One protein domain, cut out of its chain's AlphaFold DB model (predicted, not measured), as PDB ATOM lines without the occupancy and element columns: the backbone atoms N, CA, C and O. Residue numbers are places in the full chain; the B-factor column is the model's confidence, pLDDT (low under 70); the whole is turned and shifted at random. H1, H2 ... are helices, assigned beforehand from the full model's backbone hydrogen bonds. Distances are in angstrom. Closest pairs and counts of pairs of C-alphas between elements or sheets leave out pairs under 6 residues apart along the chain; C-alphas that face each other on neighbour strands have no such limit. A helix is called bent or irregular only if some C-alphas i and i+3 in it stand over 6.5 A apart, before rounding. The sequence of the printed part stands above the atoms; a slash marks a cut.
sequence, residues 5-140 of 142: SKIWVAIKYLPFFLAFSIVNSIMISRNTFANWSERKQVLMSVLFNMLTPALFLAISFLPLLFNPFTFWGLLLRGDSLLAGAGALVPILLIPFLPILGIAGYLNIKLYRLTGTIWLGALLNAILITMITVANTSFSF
ATOM      1  N   SER A   5     -23.585 -22.826  57.173       76.44
ATOM      2  CA  SER A   5     -24.206 -22.589  55.860       76.44
ATOM      3  C   SER A   5     -24.786 -23.861  55.226       76.44
ATOM      4  O   SER A   5     -25.787 -23.797  54.510       76.44
ATOM      5  N   LYS A   6     -24.226 -25.039  55.531       80.19
ATOM      6  CA  LYS A   6     -24.674 -26.326  54.978       80.19
ATOM      7  C   LYS A   6     -26.016 -26.793  55.554       80.19
ATOM      8  O   LYS A   6     -26.709 -27.580  54.911       80.19
ATOM      9  N   ILE A   7     -26.436 -26.262  56.704       84.50
ATOM     10  CA  ILE A   7     -27.756 -26.548  57.289       84.50
ATOM     11  C   ILE A   7     -28.870 -26.054  56.355       84.50
ATOM     12  O   ILE A   7     -29.851 -26.760  56.135       84.50
ATOM     13  N   TRP A   8     -28.691 -24.891  55.720       86.25
ATOM     14  CA  TRP A   8     -29.655 -24.369  54.746       86.25
ATOM     15  C   TRP A   8     -29.802 -25.264  53.521       86.25
ATOM     16  O   TRP A   8     -30.897 -25.403  52.977       86.25
ATOM     17  N   VAL A   9     -28.710 -25.897  53.098       86.81
ATOM     18  CA  VAL A   9     -28.727 -26.868  52.002       86.81
ATOM     19  C   VAL A   9     -29.541 -28.098  52.413       86.81
ATOM     20  O   VAL A   9     -30.425 -28.514  51.667       86.81
ATOM     21  N   ALA A  10     -29.335 -28.621  53.624       88.31
ATOM     22  CA  ALA A  10     -30.130 -29.731  54.156       88.31
ATOM     23  C   ALA A  10     -31.625 -29.407  54.232       88.31
ATOM     24  O   ALA A  10     -32.437 -30.208  53.776       88.31
ATOM     25  N   ILE A  11     -31.998 -28.215  54.702       91.19
ATOM     26  CA  ILE A  11     -33.406 -27.794  54.758       91.19
ATOM     27  C   ILE A  11     -34.041 -27.754  53.359       91.19
ATOM     28  O   ILE A  11     -35.204 -28.118  53.216       91.19
ATOM     29  N   LYS A  12     -33.292 -27.373  52.313       90.69
ATOM     30  CA  LYS A  12     -33.798 -27.379  50.928       90.69
ATOM     31  C   LYS A  12     -34.034 -28.788  50.381       90.69
ATOM     32  O   LYS A  12     -34.996 -28.990  49.648       90.69
ATOM     33  N   TYR A  13     -33.178 -29.755  50.721       89.88
ATOM     34  CA  TYR A  13     -33.314 -31.139  50.247       89.88
ATOM     35  C   TYR A  13     -34.274 -31.988  51.092       89.88
ATOM     36  O   TYR A  13     -34.861 -32.942  50.575       89.88
ATOM     37  N   LEU A  14     -34.470 -31.633  52.364       93.81
ATOM     38  CA  LEU A  14     -35.288 -32.391  53.310       93.81
ATOM     39  C   LEU A  14     -36.714 -32.685  52.804       93.81
ATOM     40  O   LEU A  14     -37.123 -33.837  52.930       93.81
ATOM     41  N   PRO A  15     -37.470 -31.749  52.190       95.00
ATOM     42  CA  PRO A  15     -38.816 -32.033  51.690       95.00
ATOM     43  C   PRO A  15     -38.859 -33.160  50.653       95.00
ATOM     44  O   PRO A  15     -39.784 -33.970  50.665       95.00
ATOM     45  N   PHE A  16     -37.843 -33.258  49.791       94.31
ATOM     46  CA  PHE A  16     -37.768 -34.298  48.763       94.31
ATOM     47  C   PHE A  16     -37.516 -35.674  49.384       94.31
ATOM     48  O   PHE A  16     -38.225 -36.636  49.083       94.31
ATOM     49  N   PHE A  17     -36.555 -35.761  50.309       94.00
ATOM     50  CA  PHE A  17     -36.288 -37.002  51.036       94.00
ATOM     51  C   PHE A  17     -37.420 -37.376  51.987       94.00
ATOM     52  O   PHE A  17     -37.663 -38.564  52.196       94.00
ATOM     53  N   LEU A  18     -38.145 -36.398  52.527       95.94
ATOM     54  CA  LEU A  18     -39.317 -36.625  53.362       95.94
ATOM     55  C   LEU A  18     -40.469 -37.209  52.551       95.94
ATOM     56  O   LEU A  18     -41.022 -38.228  52.956       95.94
ATOM     57  N   ALA A  19     -40.783 -36.634  51.389       96.38
ATOM     58  CA  ALA A  19     -41.801 -37.173  50.492       96.38
ATOM     59  C   ALA A  19     -41.482 -38.626  50.100       96.38
ATOM     60  O   ALA A  19     -42.325 -39.512  50.263       96.38
ATOM     61  N   PHE A  20     -40.238 -38.891  49.685       94.06
ATOM     62  CA  PHE A  20     -39.767 -40.248  49.407       94.06
ATOM     63  C   PHE A  20     -39.904 -41.175  50.626       94.06
ATOM     64  O   PHE A  20     -40.453 -42.271  50.513       94.06
ATOM     65  N   SER A  21     -39.450 -40.740  51.804       94.19
ATOM     66  CA  SER A  21     -39.441 -41.576  53.011       94.19
ATOM     67  C   SER A  21     -40.844 -41.867  53.546       94.19
ATOM     68  O   SER A  21     -41.061 -42.948  54.094       94.19
ATOM     69  N   ILE A  22     -41.803 -40.953  53.365       95.38
ATOM     70  CA  ILE A  22     -43.217 -41.178  53.701       95.38
ATOM     71  C   ILE A  22     -43.789 -42.283  52.817       95.38
ATOM     72  O   ILE A  22     -44.325 -43.259  53.341       95.38
ATOM     73  N   VAL A  23     -43.631 -42.165  51.495       93.69
ATOM     74  CA  VAL A  23     -44.103 -43.190  50.551       93.69
ATOM     75  C   VAL A  23     -43.447 -44.533  50.863       93.69
ATOM     76  O   VAL A  23     -44.142 -45.543  50.978       93.69
ATOM     77  N   ASN A  24     -42.133 -44.541  51.089       92.44
ATOM     78  CA  ASN A  24     -41.399 -45.751  51.436       92.44
ATOM     79  C   ASN A  24     -41.924 -46.398  52.731       92.44
ATOM     80  O   ASN A  24     -42.181 -47.600  52.770       92.44
ATOM     81  N   SER A  25     -42.149 -45.600  53.779       91.94
ATOM     82  CA  SER A  25     -42.688 -46.086  55.054       91.94
ATOM     83  C   SER A  25     -44.085 -46.694  54.892       91.94
ATOM     84  O   SER A  25     -44.324 -47.801  55.368       91.94
ATOM     85  N   ILE A  26     -44.982 -46.054  54.129       91.25
ATOM     86  CA  ILE A  26     -46.325 -46.592  53.836       91.25
ATOM     87  C   ILE A  26     -46.240 -47.976  53.177       91.25
ATOM     88  O   ILE A  26     -46.954 -48.899  53.579       91.25
ATOM     89  N   MET A  27     -45.370 -48.130  52.176       88.81
ATOM     90  CA  MET A  27     -45.231 -49.384  51.427       88.81
ATOM     91  C   MET A  27     -44.635 -50.500  52.292       88.81
ATOM     92  O   MET A  27     -45.126 -51.628  52.280       88.81
ATOM     93  N   ILE A  28     -43.619 -50.180  53.096       87.06
ATOM     94  CA  ILE A  28     -42.955 -51.140  53.986       87.06
ATOM     95  C   ILE A  28     -43.872 -51.571  55.132       87.06
ATOM     96  O   ILE A  28     -43.941 -52.757  55.447       87.06
ATOM     97  N   SER A  29     -44.591 -50.641  55.758       82.19
ATOM     98  CA  SER A  29     -45.500 -50.956  56.866       82.19
ATOM     99  C   SER A  29     -46.665 -51.845  56.431       82.19
ATOM    100  O   SER A  29     -47.213 -52.576  57.252       82.19
ATOM    101  N   ARG A  30     -47.011 -51.831  55.137       75.56
ATOM    102  CA  ARG A  30     -47.975 -52.755  54.522       75.56
ATOM    103  C   ARG A  30     -47.378 -54.100  54.107       75.56
ATOM    104  O   ARG A  30     -48.139 -55.020  53.822       75.56
ATOM    105  N   ASN A  31     -46.055 -54.265  54.148       67.56
ATOM    106  CA  ASN A  31     -45.349 -55.519  53.857       67.56
ATOM    107  C   ASN A  31     -45.465 -56.561  54.998       67.56
ATOM    108  O   ASN A  31     -44.610 -57.430  55.184       67.56
ATOM    109  N   THR A  32     -46.518 -56.471  55.811       63.94
ATOM    110  CA  THR A  32     -46.854 -57.443  56.851       63.94
ATOM    111  C   THR A  32     -47.786 -58.497  56.272       63.94
ATOM    112  O   THR A  32     -48.991 -58.484  56.521       63.94
ATOM    113  N   PHE A  33     -47.236 -59.423  55.487       65.00
ATOM    114  CA  PHE A  33     -47.975 -60.628  55.122       65.00
ATOM    115  C   PHE A  33     -48.338 -61.418  56.387       65.00
ATOM    116  O   PHE A  33     -47.543 -61.512  57.333       65.00
ATOM    117  N   ALA A  34     -49.550 -61.975  56.410       63.25
ATOM    118  CA  ALA A  34     -50.022 -62.786  57.524       63.25
ATOM    119  C   ALA A  34     -49.034 -63.938  57.803       63.25
ATOM    120  O   ALA A  34     -48.533 -64.580  56.881       63.25
ATOM    121  N   ASN A  35     -48.743 -64.187  59.084       75.88
ATOM    122  CA  ASN A  35     -47.854 -65.253  59.578       75.88
ATOM    123  C   ASN A  35     -46.349 -65.117  59.272       75.88
ATOM    124  O   ASN A  35     -45.592 -66.073  59.456       75.88
ATOM    125  N   TRP A  36     -45.860 -63.953  58.839       83.31
ATOM    126  CA  TRP A  36     -44.414 -63.749  58.701       83.31
ATOM    127  C   TRP A  36     -43.739 -63.395  60.026       83.31
ATOM    128  O   TRP A  36     -44.183 -62.499  60.741       83.31
ATOM    129  N   SER A  37     -42.610 -64.052  60.314       87.31
ATOM    130  CA  SER A  37     -41.745 -63.679  61.433       87.31
ATOM    131  C   SER A  37     -41.088 -62.320  61.190       87.31
ATOM    132  O   SER A  37     -40.843 -61.922  60.048       87.31
ATOM    133  N   GLU A  38     -40.744 -61.618  62.270       85.19
ATOM    134  CA  GLU A  38     -40.113 -60.294  62.208       85.19
ATOM    135  C   GLU A  38     -38.861 -60.292  61.321       85.19
ATOM    136  O   GLU A  38     -38.701 -59.428  60.462       85.19
ATOM    137  N   ARG A  39     -38.008 -61.315  61.460       87.69
ATOM    138  CA  ARG A  39     -36.779 -61.453  60.664       87.69
ATOM    139  C   ARG A  39     -37.059 -61.496  59.162       87.69
ATOM    140  O   ARG A  39     -36.330 -60.872  58.399       87.69
ATOM    141  N   LYS A  40     -38.115 -62.199  58.734       89.06
ATOM    142  CA  LYS A  40     -38.499 -62.287  57.316       89.06
ATOM    143  C   LYS A  40     -39.011 -60.947  56.796       89.06
ATOM    144  O   LYS A  40     -38.630 -60.546  55.703       89.06
ATOM    145  N   GLN A  41     -39.813 -60.237  57.588       89.31
ATOM    146  CA  GLN A  41     -40.321 -58.910  57.216       89.31
ATOM    147  C   GLN A  41     -39.189 -57.893  57.072       89.31
ATOM    148  O   GLN A  41     -39.144 -57.154  56.092       89.31
ATOM    149  N   VAL A  42     -38.243 -57.898  58.013       91.19
ATOM    150  CA  VAL A  42     -37.046 -57.054  57.952       91.19
ATOM    151  C   VAL A  42     -36.217 -57.384  56.715       91.19
ATOM    152  O   VAL A  42     -35.908 -56.482  55.944       91.19
ATOM    153  N   LEU A  43     -35.897 -58.663  56.492       91.94
ATOM    154  CA  LEU A  43     -35.092 -59.084  55.345       91.94
ATOM    155  C   LEU A  43     -35.747 -58.674  54.021       91.94
ATOM    156  O   LEU A  43     -35.079 -58.114  53.158       91.94
ATOM    157  N   MET A  44     -37.054 -58.894  53.879       90.69
ATOM    158  CA  MET A  44     -37.776 -58.505  52.668       90.69
ATOM    159  C   MET A  44     -37.828 -56.988  52.498       90.69
ATOM    160  O   MET A  44     -37.599 -56.505  51.397       90.69
ATOM    161  N   SER A  45     -38.057 -56.226  53.571       91.50
ATOM    162  CA  SER A  45     -38.008 -54.759  53.523       91.50
ATOM    163  C   SER A  45     -36.654 -54.252  53.014       91.50
ATOM    164  O   SER A  45     -36.612 -53.432  52.095       91.50
ATOM    165  N   VAL A  46     -35.553 -54.791  53.552       94.00
ATOM    166  CA  VAL A  46     -34.182 -54.466  53.124       94.00
ATOM    167  C   VAL A  46     -33.994 -54.796  51.642       94.00
ATOM    168  O   VAL A  46     -33.592 -53.926  50.872       94.00
ATOM    169  N   LEU A  47     -34.341 -56.017  51.221       93.25
ATOM    170  CA  LEU A  47     -34.178 -56.460  49.834       93.25
ATOM    171  C   LEU A  47     -34.993 -55.611  48.853       93.25
ATOM    172  O   LEU A  47     -34.447 -55.180  47.844       93.25
ATOM    173  N   PHE A  48     -36.261 -55.313  49.150       91.31
ATOM    174  CA  PHE A  48     -37.099 -54.484  48.277       91.31
ATOM    175  C   PHE A  48     -36.610 -53.034  48.192       91.31
ATOM    176  O   PHE A  48     -36.663 -52.445  47.117       91.31
ATOM    177  N   ASN A  49     -36.079 -52.474  49.283       93.38
ATOM    178  CA  ASN A  49     -35.480 -51.135  49.261       93.38
ATOM    179  C   ASN A  49     -34.180 -51.095  48.451       93.38
ATOM    180  O   ASN A  49     -33.890 -50.104  47.784       93.38
ATOM    181  N   MET A  50     -33.401 -52.176  48.495       95.06
ATOM    182  CA  MET A  50     -32.167 -52.317  47.724       95.06
ATOM    183  C   MET A  50     -32.418 -52.711  46.265       95.06
ATOM    184  O   MET A  50     -31.539 -52.513  45.432       95.06
ATOM    185  N   LEU A  51     -33.589 -53.259  45.931       93.50
ATOM    186  CA  LEU A  51     -33.854 -53.847  44.620       93.50
ATOM    187  C   LEU A  51     -33.724 -52.821  43.491       93.50
ATOM    188  O   LEU A  51     -33.007 -53.063  42.527       93.50
ATOM    189  N   THR A  52     -34.379 -51.668  43.613       90.44
ATOM    190  CA  THR A  52     -34.331 -50.618  42.585       90.44
ATOM    191  C   THR A  52     -32.910 -50.101  42.327       90.44
ATOM    192  O   THR A  52     -32.482 -50.155  41.173       90.44
ATOM    193  N   PRO A  53     -32.136 -49.640  43.336       93.12
ATOM    194  CA  PRO A  53     -30.758 -49.214  43.094       93.12
ATOM    195  C   PRO A  53     -29.867 -50.373  42.625       93.12
ATOM    196  O   PRO A  53     -29.039 -50.159  41.744       93.12
ATOM    197  N   ALA A  54     -30.055 -51.602  43.125       94.88
ATOM    198  CA  ALA A  54     -29.290 -52.766  42.673       94.88
ATOM    199  C   ALA A  54     -29.513 -53.051  41.184       94.88
ATOM    200  O   ALA A  54     -28.548 -53.207  40.439       94.88
ATOM    201  N   LEU A  55     -30.773 -53.084  40.743       94.38
ATOM    202  CA  LEU A  55     -31.124 -53.314  39.342       94.38
ATOM    203  C   LEU A  55     -30.611 -52.188  38.450       94.38
ATOM    204  O   LEU A  55     -30.066 -52.463  37.386       94.38
ATOM    205  N   PHE A  56     -30.731 -50.932  38.883       92.69
ATOM    206  CA  PHE A  56     -30.229 -49.801  38.109       92.69
ATOM    207  C   PHE A  56     -28.702 -49.845  37.937       92.69
ATOM    208  O   PHE A  56     -28.196 -49.622  36.834       92.69
ATOM    209  N   LEU A  57     -27.966 -50.182  39.001       93.56
ATOM    210  CA  LEU A  57     -26.514 -50.374  38.959       93.56
ATOM    211  C   LEU A  57     -26.129 -51.569  38.083       93.56
ATOM    212  O   LEU A  57     -25.226 -51.449  37.257       93.56
ATOM    213  N   ALA A  58     -26.835 -52.693  38.224       93.44
ATOM    214  CA  ALA A  58     -26.612 -53.881  37.412       93.44
ATOM    215  C   ALA A  58     -26.830 -53.568  35.929       93.44
ATOM    216  O   ALA A  58     -25.927 -53.774  35.130       93.44
ATOM    217  N   ILE A  59     -27.964 -52.978  35.549       92.56
ATOM    218  CA  ILE A  59     -28.220 -52.591  34.155       92.56
ATOM    219  C   ILE A  59     -27.121 -51.655  33.650       92.56
ATOM    220  O   ILE A  59     -26.601 -51.865  32.562       92.56
ATOM    221  N   SER A  60     -26.720 -50.664  34.449       90.69
ATOM    222  CA  SER A  60     -25.735 -49.664  34.030       90.69
ATOM    223  C   SER A  60     -24.333 -50.247  33.802       90.69
ATOM    224  O   SER A  60     -23.675 -49.872  32.828       90.69
ATOM    225  N   PHE A  61     -23.876 -51.154  34.673       90.88
ATOM    226  CA  PHE A  61     -22.476 -51.598  34.721       90.88
ATOM    227  C   PHE A  61     -22.232 -53.051  34.320       90.88
ATOM    228  O   PHE A  61     -21.104 -53.375  33.964       90.88
ATOM    229  N   LEU A  62     -23.238 -53.929  34.315       92.00
ATOM    230  CA  LEU A  62     -23.054 -55.331  33.919       92.00
ATOM    231  C   LEU A  62     -22.489 -55.491  32.493       92.00
ATOM    232  O   LEU A  62     -21.653 -56.375  32.303       92.00
ATOM    233  N   PRO A  63     -22.824 -54.632  31.502       90.81
ATOM    234  CA  PRO A  63     -22.196 -54.704  30.181       90.81
ATOM    235  C   PRO A  63     -20.677 -54.509  30.179       90.81
ATOM    236  O   PRO A  63     -20.030 -55.028  29.271       90.81
ATOM    237  N   LEU A  64     -20.101 -53.852  31.198       88.56
ATOM    238  CA  LEU A  64     -18.646 -53.683  31.325       88.56
ATOM    239  C   LEU A  64     -17.898 -55.010  31.509       88.56
ATOM    240  O   LEU A  64     -16.699 -55.077  31.261       88.56
ATOM    241  N   LEU A  65     -18.586 -56.072  31.942       90.88
ATOM    242  CA  LEU A  65     -17.985 -57.401  32.075       90.88
ATOM    243  C   LEU A  65     -17.686 -58.054  30.717       90.88
ATOM    244  O   LEU A  65     -16.866 -58.964  30.648       90.88
ATOM    245  N   PHE A  66     -18.355 -57.603  29.652       91.81
ATOM    246  CA  PHE A  66     -18.275 -58.199  28.314       91.81
ATOM    247  C   PHE A  66     -17.837 -57.203  27.232       91.81
ATOM    248  O   PHE A  66     -17.415 -57.619  26.158       91.81
ATOM    249  N   ASN A  67     -17.947 -55.898  27.492       86.19
ATOM    250  CA  ASN A  67     -17.654 -54.813  26.555       86.19
ATOM    251  C   ASN A  67     -16.903 -53.679  27.273       86.19
ATOM    252  O   ASN A  67     -17.070 -53.511  28.476       86.19
ATOM    253  N   PRO A  68     -16.150 -52.823  26.563       84.38
ATOM    254  CA  PRO A  68     -15.474 -51.679  27.182       84.38
ATOM    255  C   PRO A  68     -16.420 -50.515  27.543       84.38
ATOM    256  O   PRO A  68     -15.976 -49.514  28.099       84.38
ATOM    257  N   PHE A  69     -17.714 -50.620  27.229       84.38
ATOM    258  CA  PHE A  69     -18.700 -49.554  27.412       84.38
ATOM    259  C   PHE A  69     -19.783 -49.945  28.425       84.38
ATOM    260  O   PHE A  69     -20.224 -51.094  28.480       84.38
ATOM    261  N   THR A  70     -20.253 -48.966  29.206       87.50
ATOM    262  CA  THR A  70     -21.453 -49.108  30.046       87.50
ATOM    263  C   THR A  70     -22.699 -49.268  29.177       87.50
ATOM    264  O   THR A  70     -22.679 -48.946  27.987       87.50
ATOM    265  N   PHE A  71     -23.823 -49.685  29.770       88.38
ATOM    266  CA  PHE A  71     -25.104 -49.717  29.052       88.38
ATOM    267  C   PHE A  71     -25.428 -48.377  28.383       88.38
ATOM    268  O   PHE A  71     -25.825 -48.333  27.223       88.38
ATOM    269  N   TRP A  72     -25.188 -47.275  29.094       85.12
ATOM    270  CA  TRP A  72     -25.427 -45.928  28.587       85.12
ATOM    271  C   TRP A  72     -24.476 -45.549  27.448       85.12
ATOM    272  O   TRP A  72     -24.908 -44.903  26.497       85.12
ATOM    273  N   GLY A  73     -23.219 -46.002  27.494       83.19
ATOM    274  CA  GLY A  73     -22.268 -45.842  26.391       83.19
ATOM    275  C   GLY A  73     -22.661 -46.620  25.135       83.19
ATOM    276  O   GLY A  73     -22.527 -46.108  24.024       83.19
ATOM    277  N   LEU A  74     -23.217 -47.822  25.306       84.88
ATOM    278  CA  LEU A  74     -23.752 -48.626  24.204       84.88
ATOM    279  C   LEU A  74     -25.014 -47.990  23.605       84.88
ATOM    280  O   LEU A  74     -25.145 -47.907  22.385       84.88
ATOM    281  N   LEU A  75     -25.924 -47.508  24.455       85.25
ATOM    282  CA  LEU A  75     -27.206 -46.938  24.038       85.25
ATOM    283  C   LEU A  75     -27.052 -45.576  23.340       85.25
ATOM    284  O   LEU A  75     -27.742 -45.302  22.362       85.25
ATOM    285  N   LEU A  76     -26.161 -44.714  23.842       82.44
ATOM    286  CA  LEU A  76     -26.053 -43.306  23.432       82.44
ATOM    287  C   LEU A  76     -24.884 -43.021  22.477       82.44
ATOM    288  O   LEU A  76     -24.603 -41.852  22.209       82.44
ATOM    289  N   ARG A  77     -24.246 -44.073  21.940       72.31
ATOM    290  CA  ARG A  77     -22.987 -44.052  21.166       72.31
ATOM    291  C   ARG A  77     -21.817 -43.501  21.997       72.31
ATOM    292  O   ARG A  77     -21.853 -42.356  22.439       72.31
ATOM    293  N   GLY A  78     -20.777 -44.320  22.173       65.31
ATOM    294  CA  GLY A  78     -19.726 -44.176  23.195       65.31
ATOM    295  C   GLY A  78     -19.006 -42.825  23.306       65.31
ATOM    296  O   GLY A  78     -18.511 -42.521  24.385       65.31
ATOM    297  N   ASP A  79     -19.021 -41.998  22.257       68.56
ATOM    298  CA  ASP A  79     -18.328 -40.700  22.219       68.56
ATOM    299  C   ASP A  79     -19.231 -39.489  22.511       68.56
ATOM    300  O   ASP A  79     -18.775 -38.343  22.479       68.56
ATOM    301  N   SER A  80     -20.526 -39.686  22.779       76.31
ATOM    302  CA  SER A  80     -21.407 -38.559  23.088       76.31
ATOM    303  C   SER A  80     -21.211 -38.062  24.527       76.31
ATOM    304  O   SER A  80     -21.039 -38.831  25.472       76.31
ATOM    305  N   LEU A  81     -21.324 -36.748  24.735       72.50
ATOM    306  CA  LEU A  81     -21.307 -36.150  26.079       72.50
ATOM    307  C   LEU A  81     -22.424 -36.730  26.975       72.50
ATOM    308  O   LEU A  81     -22.262 -36.869  28.186       72.50
ATOM    309  N   LEU A  82     -23.535 -37.146  26.356       72.44
ATOM    310  CA  LEU A  82     -24.644 -37.843  27.007       72.44
ATOM    311  C   LEU A  82     -24.274 -39.264  27.463       72.44
ATOM    312  O   LEU A  82     -24.731 -39.682  28.524       72.44
ATOM    313  N   ALA A  83     -23.429 -39.988  26.724       74.19
ATOM    314  CA  ALA A  83     -22.907 -41.292  27.141       74.19
ATOM    315  C   ALA A  83     -22.027 -41.176  28.398       74.19
ATOM    316  O   ALA A  83     -22.186 -41.957  29.340       74.19
ATOM    317  N   GLY A  84     -21.161 -40.156  28.453       70.56
ATOM    318  CA  GLY A  84     -20.346 -39.855  29.636       70.56
ATOM    319  C   GLY A  84     -21.190 -39.467  30.854       70.56
ATOM    320  O   GLY A  84     -21.005 -40.014  31.944       70.56
ATOM    321  N   ALA A  85     -22.184 -38.592  30.672       72.00
ATOM    322  CA  ALA A  85     -23.137 -38.238  31.729       72.00
ATOM    323  C   ALA A  85     -23.959 -39.453  32.203       72.00
ATOM    324  O   ALA A  85     -24.184 -39.626  33.404       72.00
ATOM    325  N   GLY A  86     -24.346 -40.330  31.273       73.19
ATOM    326  CA  GLY A  86     -25.055 -41.575  31.553       73.19
ATOM    327  C   GLY A  86     -24.253 -42.567  32.398       73.19
ATOM    328  O   GLY A  86     -24.847 -43.343  33.132       73.19
ATOM    329  N   ALA A  87     -22.918 -42.517  32.376       73.38
ATOM    330  CA  ALA A  87     -22.076 -43.329  33.257       73.38
ATOM    331  C   ALA A  87     -21.901 -42.722  34.664       73.38
ATOM    332  O   ALA A  87     -21.748 -43.466  35.631       73.38
ATOM    333  N   LEU A  88     -21.956 -41.393  34.800       80.00
ATOM    334  CA  LEU A  88     -21.751 -40.697  36.077       80.00
ATOM    335  C   LEU A  88     -22.957 -40.810  37.018       80.00
ATOM    336  O   LEU A  88     -22.782 -41.028  38.217       80.00
ATOM    337  N   VAL A  89     -24.181 -40.696  36.490       82.12
ATOM    338  CA  VAL A  89     -25.409 -40.756  37.310       82.12
ATOM    339  C   VAL A  89     -25.542 -42.090  38.070       82.12
ATOM    340  O   VAL A  89     -25.802 -42.052  39.273       82.12
ATOM    341  N   PRO A  90     -25.313 -43.267  37.456       86.25
ATOM    342  CA  PRO A  90     -25.356 -44.541  38.166       86.25
ATOM    343  C   PRO A  90     -24.320 -44.678  39.282       86.25
ATOM    344  O   PRO A  90     -24.632 -45.281  40.304       86.25
ATOM    345  N   ILE A  91     -23.123 -44.091  39.155       87.06
ATOM    346  CA  ILE A  91     -22.096 -44.152  40.215       87.06
ATOM    347  C   ILE A  91     -22.618 -43.533  41.515       87.06
ATOM    348  O   ILE A  91     -22.365 -44.057  42.602       87.06
ATOM    349  N   LEU A  92     -23.406 -42.460  41.413       86.00
ATOM    350  CA  LEU A  92     -23.978 -41.783  42.576       86.00
ATOM    351  C   LEU A  92     -24.932 -42.677  43.376       86.00
ATOM    352  O   LEU A  92     -25.131 -42.411  44.556       86.00
ATOM    353  N   LEU A  93     -25.491 -43.740  42.780       89.25
ATOM    354  CA  LEU A  93     -26.415 -44.669  43.442       89.25
ATOM    355  C   LEU A  93     -25.723 -45.790  44.223       89.25
ATOM    356  O   LEU A  93     -26.370 -46.417  45.064       89.25
ATOM    357  N   ILE A  94     -24.421 -46.016  44.017       90.25
ATOM    358  CA  ILE A  94     -23.635 -47.002  44.778       90.25
ATOM    359  C   ILE A  94     -23.783 -46.801  46.298       90.25
ATOM    360  O   ILE A  94     -24.158 -47.763  46.973       90.25
ATOM    361  N   PRO A  95     -23.571 -45.597  46.873       89.81
ATOM    362  CA  PRO A  95     -23.760 -45.388  48.310       89.81
ATOM    363  C   PRO A  95     -25.224 -45.505  48.747       89.81
ATOM    364  O   PRO A  95     -25.487 -45.874  49.889       89.81
ATOM    365  N   PHE A  96     -26.191 -45.236  47.862       90.56
ATOM    366  CA  PHE A  96     -27.611 -45.361  48.203       90.56
ATOM    367  C   PHE A  96     -28.055 -46.812  48.379       90.56
ATOM    368  O   PHE A  96     -29.025 -47.052  49.096       90.56
ATOM    369  N   LEU A  97     -27.340 -47.779  47.798       93.69
ATOM    370  CA  LEU A  97     -27.652 -49.198  47.948       93.69
ATOM    371  C   LEU A  97     -27.664 -49.639  49.431       93.69
ATOM    372  O   LEU A  97     -28.720 -50.069  49.903       93.69
ATOM    373  N   PRO A  98     -26.576 -49.492  50.219       93.62
ATOM    374  CA  PRO A  98     -26.616 -49.809  51.646       93.62
ATOM    375  C   PRO A  98     -27.500 -48.846  52.455       93.62
ATOM    376  O   PRO A  98     -28.150 -49.285  53.403       93.62
ATOM    377  N   ILE A  99     -27.577 -47.560  52.087       94.06
ATOM    378  CA  ILE A  99     -28.402 -46.566  52.804       94.06
ATOM    379  C   ILE A  99     -29.882 -46.962  52.778       94.06
ATOM    380  O   ILE A  99     -30.541 -46.961  53.818       94.06
ATOM    381  N   LEU A 100     -30.406 -47.336  51.609       94.19
ATOM    382  CA  LEU A 100     -31.804 -47.740  51.461       94.19
ATOM    383  C   LEU A 100     -32.082 -49.085  52.143       94.19
ATOM    384  O   LEU A 100     -33.140 -49.253  52.748       94.19
ATOM    385  N   GLY A 101     -31.112 -50.004  52.148       94.50
ATOM    386  CA  GLY A 101     -31.197 -51.224  52.953       94.50
ATOM    387  C   GLY A 101     -31.381 -50.921  54.446       94.50
ATOM    388  O   GLY A 101     -32.320 -51.417  55.074       94.50
ATOM    389  N   ILE A 102     -30.547 -50.042  55.011       94.88
ATOM    390  CA  ILE A 102     -30.655 -49.610  56.415       94.88
ATOM    391  C   ILE A 102     -31.989 -48.894  56.672       94.88
ATOM    392  O   ILE A 102     -32.633 -49.150  57.692       94.88
ATOM    393  N   ALA A 103     -32.447 -48.055  55.740       93.88
ATOM    394  CA  ALA A 103     -33.730 -47.365  55.862       93.88
ATOM    395  C   ALA A 103     -34.910 -48.349  55.963       93.88
ATOM    396  O   ALA A 103     -35.797 -48.177  56.809       93.88
ATOM    397  N   GLY A 104     -34.885 -49.420  55.161       92.94
ATOM    398  CA  GLY A 104     -35.865 -50.506  55.209       92.94
ATOM    399  C   GLY A 104     -35.877 -51.259  56.544       92.94
ATOM    400  O   GLY A 104     -36.953 -51.567  57.071       92.94
ATOM    401  N   TYR A 105     -34.697 -51.508  57.121       94.25
ATOM    402  CA  TYR A 105     -34.548 -52.091  58.458       94.25
ATOM    403  C   TYR A 105     -35.134 -51.179  59.548       94.25
ATOM    404  O   TYR A 105     -35.950 -51.627  60.362       94.25
ATOM    405  N   LEU A 106     -34.753 -49.896  59.544       93.25
ATOM    406  CA  LEU A 106     -35.195 -48.918  60.540       93.25
ATOM    407  C   LEU A 106     -36.711 -48.720  60.504       93.25
ATOM    408  O   LEU A 106     -37.339 -48.709  61.561       93.25
ATOM    409  N   ASN A 107     -37.317 -48.643  59.316       92.75
ATOM    410  CA  ASN A 107     -38.767 -48.477  59.192       92.75
ATOM    411  C   ASN A 107     -39.542 -49.616  59.868       92.75
ATOM    412  O   ASN A 107     -40.448 -49.341  60.651       92.75
ATOM    413  N   ILE A 108     -39.170 -50.882  59.642       91.62
ATOM    414  CA  ILE A 108     -39.856 -52.019  60.284       91.62
ATOM    415  C   ILE A 108     -39.667 -51.996  61.804       91.62
ATOM    416  O   ILE A 108     -40.637 -52.182  62.542       91.62
ATOM    417  N   LYS A 109     -38.446 -51.742  62.288       90.94
ATOM    418  CA  LYS A 109     -38.169 -51.682  63.732       90.94
ATOM    419  C   LYS A 109     -38.973 -50.580  64.420       90.94
ATOM    420  O   LYS A 109     -39.618 -50.835  65.433       90.94
ATOM    421  N   LEU A 110     -38.983 -49.379  63.850       91.31
ATOM    422  CA  LEU A 110     -39.688 -48.228  64.412       91.31
ATOM    423  C   LEU A 110     -41.207 -48.384  64.314       91.31
ATOM    424  O   LEU A 110     -41.917 -48.045  65.262       91.31
ATOM    425  N   TYR A 111     -41.707 -48.966  63.223       90.94
ATOM    426  CA  TYR A 111     -43.123 -49.291  63.081       90.94
ATOM    427  C   TYR A 111     -43.583 -50.306  64.135       90.94
ATOM    428  O   TYR A 111     -44.640 -50.135  64.729       90.94
ATOM    429  N   ARG A 112     -42.778 -51.332  64.434       87.06
ATOM    430  CA  ARG A 112     -43.106 -52.328  65.469       87.06
ATOM    431  C   ARG A 112     -43.069 -51.760  66.885       87.06
ATOM    432  O   ARG A 112     -43.883 -52.165  67.704       87.06
ATOM    433  N   LEU A 113     -42.144 -50.842  67.160       90.06
ATOM    434  CA  LEU A 113     -42.014 -50.210  68.476       90.06
ATOM    435  C   LEU A 113     -43.097 -49.159  68.740       90.06
ATOM    436  O   LEU A 113     -43.550 -49.027  69.870       90.06
ATOM    437  N   THR A 114     -43.496 -48.400  67.715       89.94
ATOM    438  CA  THR A 114     -44.385 -47.236  67.888       89.94
ATOM    439  C   THR A 114     -45.797 -47.450  67.354       89.94
ATOM    440  O   THR A 114     -46.698 -46.697  67.705       89.94
ATOM    441  N   GLY A 115     -46.002 -48.425  66.466       86.44
ATOM    442  CA  GLY A 115     -47.246 -48.599  65.712       86.44
ATOM    443  C   GLY A 115     -47.495 -47.524  64.648       86.44
ATOM    444  O   GLY A 115     -48.535 -47.547  63.996       86.44
ATOM    445  N   THR A 116     -46.567 -46.578  64.451       90.38
ATOM    446  CA  THR A 116     -46.751 -45.439  63.539       90.38
ATOM    447  C   THR A 116     -45.794 -45.493  62.354       90.38
ATOM    448  O   THR A 116     -44.631 -45.873  62.479       90.38
ATOM    449  N   ILE A 117     -46.280 -45.072  61.186       90.94
ATOM    450  CA  ILE A 117     -45.479 -44.981  59.954       90.94
ATOM    451  C   ILE A 117     -44.638 -43.695  59.891       90.94
ATOM    452  O   ILE A 117     -43.640 -43.622  59.172       90.94
ATOM    453  N   TRP A 118     -45.036 -42.667  60.645       93.00
ATOM    454  CA  TRP A 118     -44.498 -41.310  60.535       93.00
ATOM    455  C   TRP A 118     -43.089 -41.181  61.099       93.00
ATOM    456  O   TRP A 118     -42.247 -40.508  60.511       93.00
ATOM    457  N   LEU A 119     -42.818 -41.853  62.218       92.56
ATOM    458  CA  LEU A 119     -41.540 -41.731  62.909       92.56
ATOM    459  C   LEU A 119     -40.393 -42.341  62.089       92.56
ATOM    460  O   LEU A 119     -39.338 -41.724  61.954       92.56
ATOM    461  N   GLY A 120     -40.621 -43.505  61.472       91.94
ATOM    462  CA  GLY A 120     -39.664 -44.113  60.546       91.94
ATOM    463  C   GLY A 120     -39.409 -43.248  59.309       91.94
ATOM    464  O   GLY A 120     -38.256 -43.037  58.930       91.94
ATOM    465  N   ALA A 121     -40.469 -42.673  58.733       94.25
ATOM    466  CA  ALA A 121     -40.360 -41.777  57.585       94.25
ATOM    467  C   ALA A 121     -39.538 -40.518  57.904       94.25
ATOM    468  O   ALA A 121     -38.626 -40.176  57.154       94.25
ATOM    469  N   LEU A 122     -39.831 -39.846  59.021       96.06
ATOM    470  CA  LEU A 122     -39.147 -38.616  59.417       96.06
ATOM    471  C   LEU A 122     -37.665 -38.862  59.723       96.06
ATOM    472  O   LEU A 122     -36.809 -38.114  59.249       96.06
ATOM    473  N   LEU A 123     -37.349 -39.919  60.478       95.00
ATOM    474  CA  LEU A 123     -35.963 -40.244  60.818       95.00
ATOM    475  C   LEU A 123     -35.149 -40.616  59.578       95.00
ATOM    476  O   LEU A 123     -34.053 -40.089  59.393       95.00
ATOM    477  N   ASN A 124     -35.695 -41.458  58.697       95.38
ATOM    478  CA  ASN A 124     -35.026 -41.792  57.443       95.38
ATOM    479  C   ASN A 124     -34.828 -40.556  56.556       95.38
ATOM    480  O   ASN A 124     -33.745 -40.382  56.002       95.38
ATOM    481  N   ALA A 125     -35.809 -39.654  56.487       96.31
ATOM    482  CA  ALA A 125     -35.682 -38.417  55.724       96.31
ATOM    483  C   ALA A 125     -34.524 -37.548  56.226       96.31
ATOM    484  O   ALA A 125     -33.694 -37.111  55.429       96.31
ATOM    485  N   ILE A 126     -34.433 -37.331  57.542       94.69
ATOM    486  CA  ILE A 126     -33.358 -36.538  58.152       94.69
ATOM    487  C   ILE A 126     -32.001 -37.205  57.908       94.69
ATOM    488  O   ILE A 126     -31.071 -36.543  57.445       94.69
ATOM    489  N   LEU A 127     -31.887 -38.511  58.162       93.75
ATOM    490  CA  LEU A 127     -30.630 -39.248  58.013       93.75
ATOM    491  C   LEU A 127     -30.125 -39.232  56.568       93.75
ATOM    492  O   LEU A 127     -28.976 -38.861  56.326       93.75
ATOM    493  N   ILE A 128     -30.981 -39.574  55.603       93.81
ATOM    494  CA  ILE A 128     -30.607 -39.603  54.185       93.81
ATOM    495  C   ILE A 128     -30.243 -38.193  53.699       93.81
ATOM    496  O   ILE A 128     -29.253 -38.031  52.980       93.81
ATOM    497  N   THR A 129     -30.981 -37.167  54.134       93.69
ATOM    498  CA  THR A 129     -30.665 -35.766  53.811       93.69
ATOM    499  C   THR A 129     -29.277 -35.390  54.314       93.69
ATOM    500  O   THR A 129     -28.467 -34.865  53.550       93.69
ATOM    501  N   MET A 130     -28.969 -35.691  55.577       90.69
ATOM    502  CA  MET A 130     -27.677 -35.351  56.173       90.69
ATOM    503  C   MET A 130     -26.522 -36.102  55.512       90.69
ATOM    504  O   MET A 130     -25.501 -35.483  55.219       90.69
ATOM    505  N   ILE A 131     -26.690 -37.395  55.213       89.75
ATOM    506  CA  ILE A 131     -25.680 -38.187  54.493       89.75
ATOM    507  C   ILE A 131     -25.426 -37.591  53.103       89.75
ATOM    508  O   ILE A 131     -24.275 -37.388  52.717       89.75
ATOM    509  N   THR A 132     -26.488 -37.257  52.369       88.31
ATOM    510  CA  THR A 132     -26.376 -36.691  51.017       88.31
ATOM    511  C   THR A 132     -25.666 -35.341  51.043       88.31
ATOM    512  O   THR A 132     -24.695 -35.134  50.317       88.31
ATOM    513  N   VAL A 133     -26.093 -34.433  51.925       88.00
ATOM    514  CA  VAL A 133     -25.488 -33.100  52.044       88.00
ATOM    515  C   VAL A 133     -24.044 -33.182  52.518       88.00
ATOM    516  O   VAL A 133     -23.214 -32.424  52.018       88.00
ATOM    517  N   ALA A 134     -23.714 -34.093  53.437       85.19
ATOM    518  CA  ALA A 134     -22.338 -34.317  53.865       85.19
ATOM    519  C   ALA A 134     -21.461 -34.781  52.693       85.19
ATOM    520  O   ALA A 134     -20.421 -34.167  52.449       85.19
ATOM    521  N   ASN A 135     -21.914 -35.773  51.919       80.44
ATOM    522  CA  ASN A 135     -21.187 -36.277  50.750       80.44
ATOM    523  C   ASN A 135     -20.935 -35.174  49.710       80.44
ATOM    524  O   ASN A 135     -19.820 -35.046  49.213       80.44
ATOM    525  N   THR A 136     -21.923 -34.321  49.428       74.75
ATOM    526  CA  THR A 136     -21.754 -33.211  48.473       74.75
ATOM    527  C   THR A 136     -20.916 -32.059  49.040       74.75
ATOM    528  O   THR A 136     -20.177 -31.403  48.309       74.75
ATOM    529  N   SER A 137     -20.989 -31.807  50.350       70.88
ATOM    530  CA  SER A 137     -20.275 -30.702  51.007       70.88
ATOM    531  C   SER A 137     -18.767 -30.918  51.103       70.88
ATOM    532  O   SER A 137     -18.033 -29.938  51.204       70.88
ATOM    533  N   PHE A 138     -18.298 -32.167  51.073       60.72
ATOM    534  CA  PHE A 138     -16.871 -32.463  50.928       60.72
ATOM    535  C   PHE A 138     -16.362 -32.203  49.509       60.72
ATOM    536  O   PHE A 138     -15.203 -31.832  49.343       60.72
ATOM    537  N   SER A 139     -17.217 -32.358  48.498       57.56
ATOM    538  CA  SER A 139     -16.840 -32.180  47.095       57.56
ATOM    539  C   SER A 139     -16.765 -30.717  46.656       57.56
ATOM    540  O   SER A 139     -16.111 -30.440  45.654       57.56
ATOM    541  N   PHE A 140     -17.393 -29.780  47.381       55.59
ATOM    542  CA  PHE A 140     -17.398 -28.369  46.991       55.59
ATOM    543  C   PHE A 140     -17.254 -27.370  48.164       55.59
ATOM    544  O   PHE A 140     -18.058 -27.396  49.110       55.59
TER     545      PHE A 140
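Overview. This is residues 5 to 140 of the 142 residues of an uncharacterized protein of Anaerolineaceae bacterium (UniProt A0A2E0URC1). The model is a flat, loose slab of helices: long, kinked H2 runs beside H5, with H4 and short H3 packed on its far part. H6 folds back from H5 as a hairpin, and bent H1 crosses H6 and reaches H5 with its last residues. The printed part has 136 residues, with six named helices, H1 to H6 in chain order, and no named strand: all helix. The radius of gyration of the C-alphas is 17.6 A and the spans are 53 by 43 by 19 A.

Arrangement. H2, residues 38 to 65, has a kink of 51 degrees near residue 55 and is irregular, C-alphas 60 and 63 being 7.3 A apart. With residues 41 to 54 alone it touches H5, residues 96 to 114, at a shallow tilt of 12 degrees, opposite ways; the closest C-alphas, Val 46 and Gly 101, are 4.4 A apart. H4, residues 81 to 91, touches residues 56 to 60 of H2 alone, closest at C-alphas Leu 57 and Pro 90, 6.0 A. H3, residues 71 to 75, touches H4, closest at C-alphas Gly 73 and Ala 83, 4.7 A. H6, residues 118 to 139, forms a helical hairpin with H5, closest at C-alphas Asn 107 and Gly 120, 4.7 A. H1, residues 5 to 29, was assigned as one helix by its hydrogen bonds but is bent, C-alphas 12 and 15 being 6.9 A apart; its arms are H1a, residues 5 to 12, and H1b, residues 15 to 29. H1b touches H6 at a steep tilt of 44 degrees, closest at C-alphas Ser 21 and Ala 121, 4.7 A. Every O i to N i+4 pair is within hydrogen-bond range in H1b, H3 and H5, against 3 of 4 in H1a, 19 of 24 in H2, 5 of 7 in H4 and 17 of 18 in H6.

Along the chain. H2 is 37.5 A long from C-alpha 38 at (-40.113, -60.294, 62.208), H6 32.1 A, H5 25.9 A and H1b 20.7 A. H6 ends at C-alpha 139, (-16.840, -32.180, 47.095).

Size, cuts and confidence. The C-alphas of Asn 35 and Asp 79, the two farthest apart, are 53.6 A apart. The printed part has no cut and no long link. Residues 31 to 34, 78 to 79 and 138 to 140 have pLDDT under 70.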